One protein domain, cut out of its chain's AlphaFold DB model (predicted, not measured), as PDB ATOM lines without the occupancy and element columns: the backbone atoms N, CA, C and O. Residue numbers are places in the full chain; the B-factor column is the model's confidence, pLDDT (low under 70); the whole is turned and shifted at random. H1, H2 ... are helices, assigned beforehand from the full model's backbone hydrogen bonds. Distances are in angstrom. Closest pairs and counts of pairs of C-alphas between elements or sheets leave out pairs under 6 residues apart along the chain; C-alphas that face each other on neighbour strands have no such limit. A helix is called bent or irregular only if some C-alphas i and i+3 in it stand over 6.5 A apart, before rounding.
ATOM      1  N   GLN A   2     -45.282 -24.054  44.014       90.81
ATOM      2  CA  GLN A   2     -44.107 -24.538  43.254       90.81
ATOM      3  C   GLN A   2     -43.834 -26.054  43.379       90.81
ATOM      4  O   GLN A   2     -43.653 -26.738  42.378       90.81
ATOM      5  N   ILE A   3     -43.877 -26.610  44.600       92.19
ATOM      6  CA  ILE A   3     -43.707 -28.063  44.819       92.19
ATOM      7  C   ILE A   3     -44.854 -28.869  44.179       92.19
ATOM      8  O   ILE A   3     -44.638 -29.981  43.714       92.19
ATOM      9  N   GLU A   4     -46.069 -28.313  44.139       92.88
ATOM     10  CA  GLU A   4     -47.221 -28.960  43.493       92.88
ATOM     11  C   GLU A   4     -47.071 -28.961  41.969       92.88
ATOM     12  O   GLU A   4     -47.285 -29.984  41.329       92.88
ATOM     13  N   ALA A   5     -46.627 -27.846  41.389       92.56
ATOM     14  CA  ALA A   5     -46.288 -27.772  39.971       92.56
ATOM     15  C   ALA A   5     -45.211 -28.807  39.602       92.56
ATOM     16  O   ALA A   5     -45.370 -29.555  38.638       92.56
ATOM     17  N   LEU A   6     -44.166 -28.932  40.429       91.62
ATOM     18  CA  LEU A   6     -43.139 -29.959  40.261       91.62
ATOM     19  C   LEU A   6     -43.707 -31.376  40.347       91.62
ATOM     20  O   LEU A   6     -43.344 -32.216  39.530       91.62
ATOM     21  N   ARG A   7     -44.631 -31.641  41.277       92.44
ATOM     22  CA  ARG A   7     -45.324 -32.932  41.365       92.44
ATOM     23  C   ARG A   7     -46.066 -33.272  40.079       92.44
ATOM     24  O   ARG A   7     -45.961 -34.397  39.604       92.44
ATOM     25  N   LYS A   8     -46.808 -32.317  39.519       92.00
ATOM     26  CA  LYS A   8     -47.600 -32.531  38.300       92.00
ATOM     27  C   LYS A   8     -46.734 -32.767  37.066       92.00
ATOM     28  O   LYS A   8     -47.128 -33.551  36.211       92.00
ATOM     29  N   VAL A   9     -45.595 -32.079  36.958       90.50
ATOM     30  CA  VAL A   9     -44.726 -32.154  35.771       90.50
ATOM     31  C   VAL A   9     -43.722 -33.307  35.863       90.50
ATOM     32  O   VAL A   9     -43.531 -34.014  34.882       90.50
ATOM     33  N   ALA A  10     -43.108 -33.521  37.029       87.44
ATOM     34  CA  ALA A  10     -41.991 -34.455  37.214       87.44
ATOM     35  C   ALA A  10     -42.318 -35.663  38.118       87.44
ATOM     36  O   ALA A  10     -41.481 -36.543  38.321       87.44
ATOM     37  N   GLY A  11     -43.531 -35.726  38.673       90.69
ATOM     38  CA  GLY A  11     -44.018 -36.857  39.460       90.69
ATOM     39  C   GLY A  11     -43.558 -36.889  40.924       90.69
ATOM     40  O   GLY A  11     -42.674 -36.159  41.380       90.69
ATOM     41  N   GLU A  12     -44.170 -37.796  41.690       92.81
ATOM     42  CA  GLU A  12     -43.939 -37.940  43.137       92.81
ATOM     43  C   GLU A  12     -42.515 -38.380  43.497       92.81
ATOM     44  O   GLU A  12     -41.974 -37.984  44.530       92.81
ATOM     45  N   ALA A  13     -41.874 -39.189  42.650       91.00
ATOM     46  CA  ALA A  13     -40.518 -39.674  42.899       91.00
ATOM     47  C   ALA A  13     -39.493 -38.529  42.972       91.00
ATOM     48  O   ALA A  13     -38.561 -38.586  43.775       91.00
ATOM     49  N   VAL A  14     -39.683 -37.476  42.171       92.00
ATOM     50  CA  VAL A  14     -38.829 -36.281  42.177       92.00
ATOM     51  C   VAL A  14     -39.122 -35.425  43.402       92.00
ATOM     52  O   VAL A  14     -38.196 -35.026  44.107       92.00
ATOM     53  N   VAL A  15     -40.399 -35.215  43.726       93.88
ATOM     54  CA  VAL A  15     -40.809 -34.446  44.912       93.88
ATOM     55  C   VAL A  15     -40.277 -35.065  46.205       93.88
ATOM     56  O   VAL A  15     -39.856 -34.342  47.106       93.88
ATOM     57  N   ARG A  16     -40.210 -36.398  46.287       94.06
ATOM     58  CA  ARG A  16     -39.632 -37.124  47.433       94.06
ATOM     59  C   ARG A  16     -38.157 -36.820  47.698       94.06
ATOM     60  O   ARG A  16     -37.684 -37.103  48.794       94.06
ATOM     61  N   ARG A  17     -37.426 -36.252  46.735       93.62
ATOM     62  CA  ARG A  17     -36.020 -35.852  46.916       93.62
ATOM     63  C   ARG A  17     -35.879 -34.534  47.683       93.62
ATOM     64  O   ARG A  17     -34.786 -34.221  48.150       93.62
ATOM     65  N   ILE A  18     -36.962 -33.767  47.833       93.25
ATOM     66  CA  ILE A  18     -36.960 -32.507  48.578       93.25
ATOM     67  C   ILE A  18     -36.840 -32.805  50.073       93.25
ATOM     68  O   ILE A  18     -37.717 -33.432  50.670       93.25
ATOM     69  N   ARG A  19     -35.780 -32.291  50.697       94.44
ATOM     70  CA  ARG A  19     -35.598 -32.314  52.151       94.44
ATOM     71  C   ARG A  19     -35.938 -30.950  52.733       94.44
ATOM     72  O   ARG A  19     -35.508 -29.924  52.217       94.44
ATOM     73  N   ARG A  20     -36.747 -30.939  53.794       91.44
ATOM     74  CA  ARG A  20     -37.111 -29.715  54.516       91.44
ATOM     75  C   ARG A  20     -36.134 -29.515  55.665       91.44
ATOM     76  O   ARG A  20     -36.327 -30.075  56.737       91.44
ATOM     77  N   GLU A  21     -35.104 -28.722  55.414       94.81
ATOM     78  CA  GLU A  21     -34.055 -28.396  56.382       94.81
ATOM     79  C   GLU A  21     -34.059 -26.873  56.589       94.81
ATOM     80  O   GLU A  21     -33.570 -26.140  55.731       94.81
ATOM     81  N   PRO A  22     -34.704 -26.365  57.659       92.62
ATOM     82  CA  PRO A  22     -34.780 -24.929  57.907       92.62
ATOM     83  C   PRO A  22     -33.398 -24.337  58.190       92.62
ATOM     84  O   PRO A  22     -32.717 -24.766  59.120       92.62
ATOM     85  N   ASP A  23     -33.024 -23.310  57.430       96.50
ATOM     86  CA  ASP A  23     -31.816 -22.520  57.656       96.50
ATOM     87  C   ASP A  23     -32.211 -21.077  58.031       96.50
ATOM     88  O   ASP A  23     -32.708 -20.333  57.175       96.50
ATOM     89  N   PRO A  24     -31.986 -20.649  59.289       95.00
ATOM     90  CA  PRO A  24     -32.330 -19.303  59.750       95.00
ATOM     91  C   PRO A  24     -31.640 -18.175  58.967       95.00
ATOM     92  O   PRO A  24     -32.190 -17.080  58.842       95.00
ATOM     93  N   THR A  25     -30.442 -18.419  58.434       96.06
ATOM     94  CA  THR A  25     -29.698 -17.437  57.637       96.06
ATOM     95  C   THR A  25     -30.372 -17.229  56.290       96.06
ATOM     96  O   THR A  25     -30.615 -16.084  55.907       96.06
ATOM     97  N   ILE A  26     -30.722 -18.316  55.598       94.06
ATOM     98  CA  ILE A  26     -31.425 -18.258  54.308       94.06
ATOM     99  C   ILE A  26     -32.798 -17.613  54.487       94.06
ATOM    100  O   ILE A  26     -33.149 -16.707  53.733       94.06
ATOM    101  N   MET A  27     -33.550 -18.027  55.511       94.62
ATOM    102  CA  MET A  27     -34.872 -17.468  55.801       94.62
ATOM    103  C   MET A  27     -34.810 -15.948  55.983       94.62
ATOM    104  O   MET A  27     -35.553 -15.231  55.318       94.62
ATOM    105  N   ARG A  28     -33.855 -15.449  56.779       95.50
ATOM    106  CA  ARG A  28     -33.662 -14.008  57.002       95.50
ATOM    107  C   ARG A  28     -33.301 -13.239  55.726       95.50
ATOM    108  O   ARG A  28     -33.713 -12.095  55.569       95.50
ATOM    109  N   ILE A  29     -32.524 -13.838  54.821       93.62
ATOM    110  CA  ILE A  29     -32.196 -13.217  53.527       93.62
ATOM    111  C   ILE A  29     -33.455 -13.118  52.657       93.62
ATOM    112  O   ILE A  29     -33.760 -12.044  52.137       93.62
ATOM    113  N   VAL A  30     -34.193 -14.223  52.526       92.31
ATOM    114  CA  VAL A  30     -35.388 -14.321  51.672       92.31
ATOM    115  C   VAL A  30     -36.541 -13.465  52.207       92.31
ATOM    116  O   VAL A  30     -37.340 -12.947  51.430       92.31
ATOM    117  N   GLU A  31     -36.624 -13.255  53.522       92.00
ATOM    118  CA  GLU A  31     -37.612 -12.367  54.144       92.00
ATOM    119  C   GLU A  31     -37.559 -10.935  53.604       92.00
ATOM    120  O   GLU A  31     -38.607 -10.301  53.485       92.00
ATOM    121  N   GLY A  32     -36.371 -10.450  53.232       91.19
ATOM    122  CA  GLY A  32     -36.183  -9.114  52.668       91.19
ATOM    123  C   GLY A  32     -36.512  -8.994  51.178       91.19
ATOM    124  O   GLY A  32     -36.447  -7.891  50.638       91.19
ATOM    125  N   TRP A  33     -36.829 -10.093  50.485       93.38
ATOM    126  CA  TRP A  33     -37.067 -10.048  49.045       93.38
ATOM    127  C   TRP A  33     -38.466  -9.498  48.714       93.38
ATOM    128  O   TRP A  33     -39.457  -9.903  49.332       93.38
ATOM    129  N   PRO A  34     -38.583  -8.602  47.718       86.38
ATOM    130  CA  PRO A  34     -39.875  -8.128  47.229       86.38
ATOM    131  C   PRO A  34     -40.689  -9.284  46.629       86.38
ATOM    132  O   PRO A  34     -40.186 -10.053  45.814       86.38
ATOM    133  N   ARG A  35     -41.957  -9.408  47.043       79.88
ATOM    134  CA  ARG A  35     -42.839 -10.531  46.657       79.88
ATOM    135  C   ARG A  35     -43.866 -10.172  45.588       79.88
ATOM    136  O   ARG A  35     -44.161 -10.991  44.731       79.88
ATOM    137  N   ASN A  36     -44.387  -8.946  45.635       73.75
ATOM    138  CA  ASN A  36     -45.449  -8.476  44.749       73.75
ATOM    139  C   ASN A  36     -44.912  -7.329  43.900       73.75
ATOM    140  O   ASN A  36     -45.002  -6.163  44.281       73.75
ATOM    141  N   PHE A  37     -44.306  -7.672  42.770       80.62
ATOM    142  CA  PHE A  37     -43.950  -6.680  41.766       80.62
ATOM    143  C   PHE A  37     -45.214  -6.203  41.050       80.62
ATOM    144  O   PHE A  37     -46.121  -6.997  40.809       80.62
ATOM    145  N   ASP A  38     -45.249  -4.922  40.685       85.62
ATOM    146  CA  ASP A  38     -46.232  -4.381  39.748       85.62
ATOM    147  C   ASP A  38     -45.556  -4.181  38.380       85.62
ATOM    148  O   ASP A  38     -44.944  -3.136  38.129       85.62
ATOM    149  N   PRO A  39     -45.556  -5.200  37.500       86.38
ATOM    150  CA  PRO A  39     -44.726  -5.185  36.307       86.38
ATOM    151  C   PRO A  39     -45.349  -4.419  35.133       86.38
ATOM    152  O   PRO A  39     -44.850  -4.588  34.033       86.38
ATOM    153  N   GLN A  40     -46.381  -3.582  35.309       90.50
ATOM    154  CA  GLN A  40     -47.196  -2.956  34.236       90.50
ATOM    155  C   GLN A  40     -46.412  -2.460  33.013       90.50
ATOM    156  O   GLN A  40     -46.829  -2.642  31.869       90.50
ATOM    157  N   ARG A  41     -45.246  -1.851  33.245       90.81
ATOM    158  CA  ARG A  41     -44.400  -1.318  32.174       90.81
ATOM    159  C   ARG A  41     -43.814  -2.404  31.264       90.81
ATOM    160  O   ARG A  41     -43.628  -2.145  30.082       90.81
ATOM    161  N   ALA A  42     -43.514  -3.589  31.788       92.12
ATOM    162  CA  ALA A  42     -42.915  -4.671  31.014       92.12
ATOM    163  C   ALA A  42     -43.901  -5.248  29.971       92.12
ATOM    164  O   ALA A  42     -43.575  -5.185  28.784       92.12
ATOM    165  N   PRO A  43     -45.131  -5.683  30.321       89.81
ATOM    166  CA  PRO A  43     -46.118  -6.087  29.321       89.81
ATOM    167  C   PRO A  43     -46.466  -4.968  28.335       89.81
ATOM    168  O   PRO A  43     -46.617  -5.233  27.145       89.81
ATOM    169  N   ALA A  44     -46.528  -3.709  28.793       92.56
ATOM    170  CA  ALA A  44     -46.794  -2.559  27.921       92.56
ATOM    171  C   ALA A  44     -45.723  -2.355  26.831       92.56
ATOM    172  O   ALA A  44     -46.014  -1.794  25.778       92.56
ATOM    173  N   LEU A  45     -44.497  -2.826  27.068       94.56
ATOM    174  CA  LEU A  45     -43.390  -2.795  26.109       94.56
ATOM    175  C   LEU A  45     -43.243  -4.109  25.320       94.56
ATOM    176  O   LEU A  45     -42.278  -4.272  24.578       94.56
ATOM    177  N   GLY A  46     -44.191  -5.041  25.457       94.00
ATOM    178  CA  GLY A  46     -44.207  -6.307  24.726       94.00
ATOM    179  C   GLY A  46     -43.396  -7.435  25.367       94.00
ATOM    180  O   GLY A  46     -43.336  -8.520  24.789       94.00
ATOM    181  N   PHE A  47     -42.810  -7.226  26.551       92.06
ATOM    182  CA  PHE A  47     -42.168  -8.311  27.294       92.06
ATOM    183  C   PHE A  47     -43.216  -9.329  27.749       92.06
ATOM    184  O   PHE A  47     -44.311  -8.967  28.185       92.06
ATOM    185  N   ARG A  48     -42.862 -10.610  27.663       89.00
ATOM    186  CA  ARG A  48     -43.684 -11.730  28.124       89.00
ATOM    187  C   ARG A  48     -42.888 -12.542  29.129       89.00
ATOM    188  O   ARG A  48     -41.682 -12.689  28.973       89.00
ATOM    189  N   ALA A  49     -43.587 -13.030  30.137       88.69
ATOM    190  CA  ALA A  49     -43.071 -13.964  31.118       88.69
ATOM    191  C   ALA A  49     -44.035 -15.146  31.202       88.69
ATOM    192  O   ALA A  49     -45.201 -15.037  30.801       88.69
ATOM    193  N   GLU A  50     -43.538 -16.250  31.730       87.31
ATOM    194  CA  GLU A  50     -44.317 -17.442  32.006       87.31
ATOM    195  C   GLU A  50     -45.431 -17.115  33.001       87.31
ATOM    196  O   GLU A  50     -45.280 -16.322  33.937       87.31
ATOM    197  N   THR A  51     -46.579 -17.743  32.792       87.25
ATOM    198  CA  THR A  51     -47.794 -17.469  33.574       87.25
ATOM    199  C   THR A  51     -48.029 -18.502  34.667       87.25
ATOM    200  O   THR A  51     -48.881 -18.310  35.535       87.25
ATOM    201  N   SER A  52     -47.264 -19.598  34.648       89.25
ATOM    202  CA  SER A  52     -47.367 -20.679  35.621       89.25
ATOM    203  C   SER A  52     -46.006 -21.277  35.952       89.25
ATOM    204  O   SER A  52     -45.084 -21.303  35.141       89.25
ATOM    205  N   PHE A  53     -45.898 -21.832  37.157       89.38
ATOM    206  CA  PHE A  53     -44.701 -22.565  37.555       89.38
ATOM    207  C   PHE A  53     -44.559 -23.898  36.798       89.38
ATOM    208  O   PHE A  53     -43.444 -24.379  36.627       89.38
ATOM    209  N   GLU A  54     -45.664 -24.497  36.323       91.88
ATOM    210  CA  GLU A  54     -45.608 -25.685  35.460       91.88
ATOM    211  C   GLU A  54     -44.927 -25.380  34.114       91.88
ATOM    212  O   GLU A  54     -44.153 -26.203  33.629       91.88
ATOM    213  N   GLU A  55     -45.199 -24.209  33.529       91.31
ATOM    214  CA  GLU A  55     -44.579 -23.733  32.284       91.31
ATOM    215  C   GLU A  55     -43.066 -23.545  32.454       91.31
ATOM    216  O   GLU A  55     -42.298 -24.116  31.684       91.31
ATOM    217  N   ILE A  56     -42.640 -22.878  33.536       92.06
ATOM    218  CA  ILE A  56     -41.217 -22.690  33.872       92.06
ATOM    219  C   ILE A  56     -40.477 -24.036  33.958       92.06
ATOM    220  O   ILE A  56     -39.376 -24.181  33.430       92.06
ATOM    221  N   ILE A  57     -41.073 -25.041  34.611       89.00
ATOM    222  CA  ILE A  57     -40.443 -26.363  34.764       89.00
ATOM    223  C   ILE A  57     -40.307 -27.072  33.411       89.00
ATOM    224  O   ILE A  57     -39.280 -27.700  33.162       89.00
ATOM    225  N   ARG A  58     -41.319 -26.986  32.537       88.44
ATOM    226  CA  ARG A  58     -41.268 -27.604  31.200       88.44
ATOM    227  C   ARG A  58     -40.181 -26.973  30.335       88.44
ATOM    228  O   ARG A  58     -39.376 -27.713  29.787       88.44
ATOM    229  N   ILE A  59     -40.118 -25.641  30.300       89.81
ATOM    230  CA  ILE A  59     -39.085 -24.899  29.561       89.81
ATOM    231  C   ILE A  59     -37.694 -25.300  30.055       89.81
ATOM    232  O   ILE A  59     -36.837 -25.653  29.258       89.81
ATOM    233  N   HIS A  60     -37.488 -25.366  31.374       89.06
ATOM    234  CA  HIS A  60     -36.207 -25.802  31.930       89.06
ATOM    235  C   HIS A  60     -35.812 -27.227  31.495       89.06
ATOM    236  O   HIS A  60     -34.647 -27.480  31.203       89.06
ATOM    237  N   ILE A  61     -36.765 -28.163  31.435       88.19
ATOM    238  CA  ILE A  61     -36.513 -29.530  30.953       88.19
ATOM    239  C   ILE A  61     -36.146 -29.539  29.464       88.19
ATOM    240  O   ILE A  61     -35.255 -30.282  29.047       88.19
ATOM    241  N   GLU A  62     -36.834 -28.738  28.658       86.75
ATOM    242  CA  GLU A  62     -36.575 -28.630  27.224       86.75
ATOM    243  C   GLU A  62     -35.193 -28.014  26.955       86.75
ATOM    244  O   GLU A  62     -34.401 -28.609  26.220       86.75
ATOM    245  N   ASP A  63     -34.874 -26.907  27.624       87.25
ATOM    246  CA  ASP A  63     -33.667 -26.113  27.379       87.25
ATOM    247  C   ASP A  63     -32.399 -26.735  27.984       87.25
ATOM    248  O   ASP A  63     -31.376 -26.843  27.309       87.25
ATOM    249  N   GLU A  64     -32.444 -27.172  29.248       85.12
ATOM    250  CA  GLU A  64     -31.243 -27.590  29.995       85.12
ATOM    251  C   GLU A  64     -31.012 -29.106  29.963       85.12
ATOM    252  O   GLU A  64     -29.904 -29.585  30.208       85.12
ATOM    253  N   LEU A  65     -32.052 -29.889  29.662       83.25
ATOM    254  CA  LEU A  65     -32.009 -31.355  29.710       83.25
ATOM    255  C   LEU A  65     -32.328 -32.003  28.356       83.25
ATOM    256  O   LEU A  65     -32.473 -33.225  28.262       83.25
ATOM    257  N   GLY A  66     -32.429 -31.192  27.296       78.25
ATOM    258  CA  GLY A  66     -32.692 -31.653  25.933       78.25
ATOM    259  C   GLY A  66     -34.027 -32.387  25.796       78.25
ATOM    260  O   GLY A  66     -34.129 -33.337  25.019       78.25
TER     261      GLY A  66
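Overview. This is residues 2 to 66 of the 71 residues of the protein "NAD-dependent epimerase" of Bauldia sp (UniProt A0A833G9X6). The chain is drawn out into one wide, open ring round an empty middle, and the ring is closed where the first part of the longest helix, H5, packs on H1. H1, H5 and the short H2 gather at one side of this ring, while H3 and the short H4 are two separate pieces of helix on its far stretches, joined to the rest by links without named elements. The printed part has 65 residues with five named helices, in the order H1, H2, H3, H4, H5, and no named strand; the class is all helix, with 38 of the residues in helices. The whole is loose, with a radius of gyration of the C-alphas of 15.6 A, and its C-alphas span 40 by 35 by 19 A, an outline that is only just flat.

Arrangement. The longest helix is H5, residues 53 to 65. It touches H1, residues 2 to 10, with 10 pairs of C-alphas within 8 A. The closest C-alphas of the two are those of Ala 5 and Glu 54, 5.0 A apart. H5 touches H1 with residues 53 to 58 alone. The lines of H1 and H5 stand at a steep tilt of 52 degrees and run the same way, and their centres are 11.4 A apart. On from H1, across a tight link of 1 residue, comes H2, residues 12 to 15. H1 and H2 touch, with 5 pairs of C-alphas within 8 A, the closest being those of Arg 7 and Val 15, 5.9 A apart. H2 and H5 are apart. H3, residues 24 to 31, touches no helix, and neither does H4, residues 41 to 44. The centres of H4 and H3 are the farthest from the mean of the C-alphas, at 20.9 A and 17.4 A, while those of H1 and H5 are the nearest, at 10.0 A and 10.3 A. In H1, H3 and H5 every pair of O of residue i and N of residue i+4 is within hydrogen-bond range. H2 and H4 are too short for such a pair; of O i to N i+3 pairs, H2 has 1 of 1 within range and H4 has 0 of 1.

Along the chain. H5 runs from Phe 53 to Leu 65, 17.3 A from first to last C-alpha, and ends with C-alpha 65 at (-32.009, -31.355, 29.710). H1, from Gln 2 to Ala 10, measures 11.8 A and begins with C-alpha 2 at (-44.107, -24.538, 43.254). H2 takes Glu 12 to Val 15. H3 runs from Pro 24, with its C-alpha at (-32.330, -19.303, 59.750), to Glu 31, a length of 10.4 A. H4 takes Arg 41 to Ala 44. None of the five helices is bent or irregular.

Size, cuts and confidence. The two C-alphas farthest apart are those of Glu 21 and Leu 45, at 40.7 A, and the C-alphas of Gln 2 and Gly 66, the first and last printed residues, are 21.9 A apart. Residues 19 to 38, of which 24 to 31 belong to H3, stand free, and so do residues 40 to 46, of which 41 to 44 belong to H4. Without these stretches a body of 38 residues is left, spanning 35 by 24 by 13 A, with a radius of gyration of 11.2 A. The links H2 to H3, H3 to H4 and H4 to H5 are short, with 8, 9 and 8 residues, and no link is long. The printed part has no cut. The mean pLDDT of the printed part is 90.3, and no printed residue is under 70.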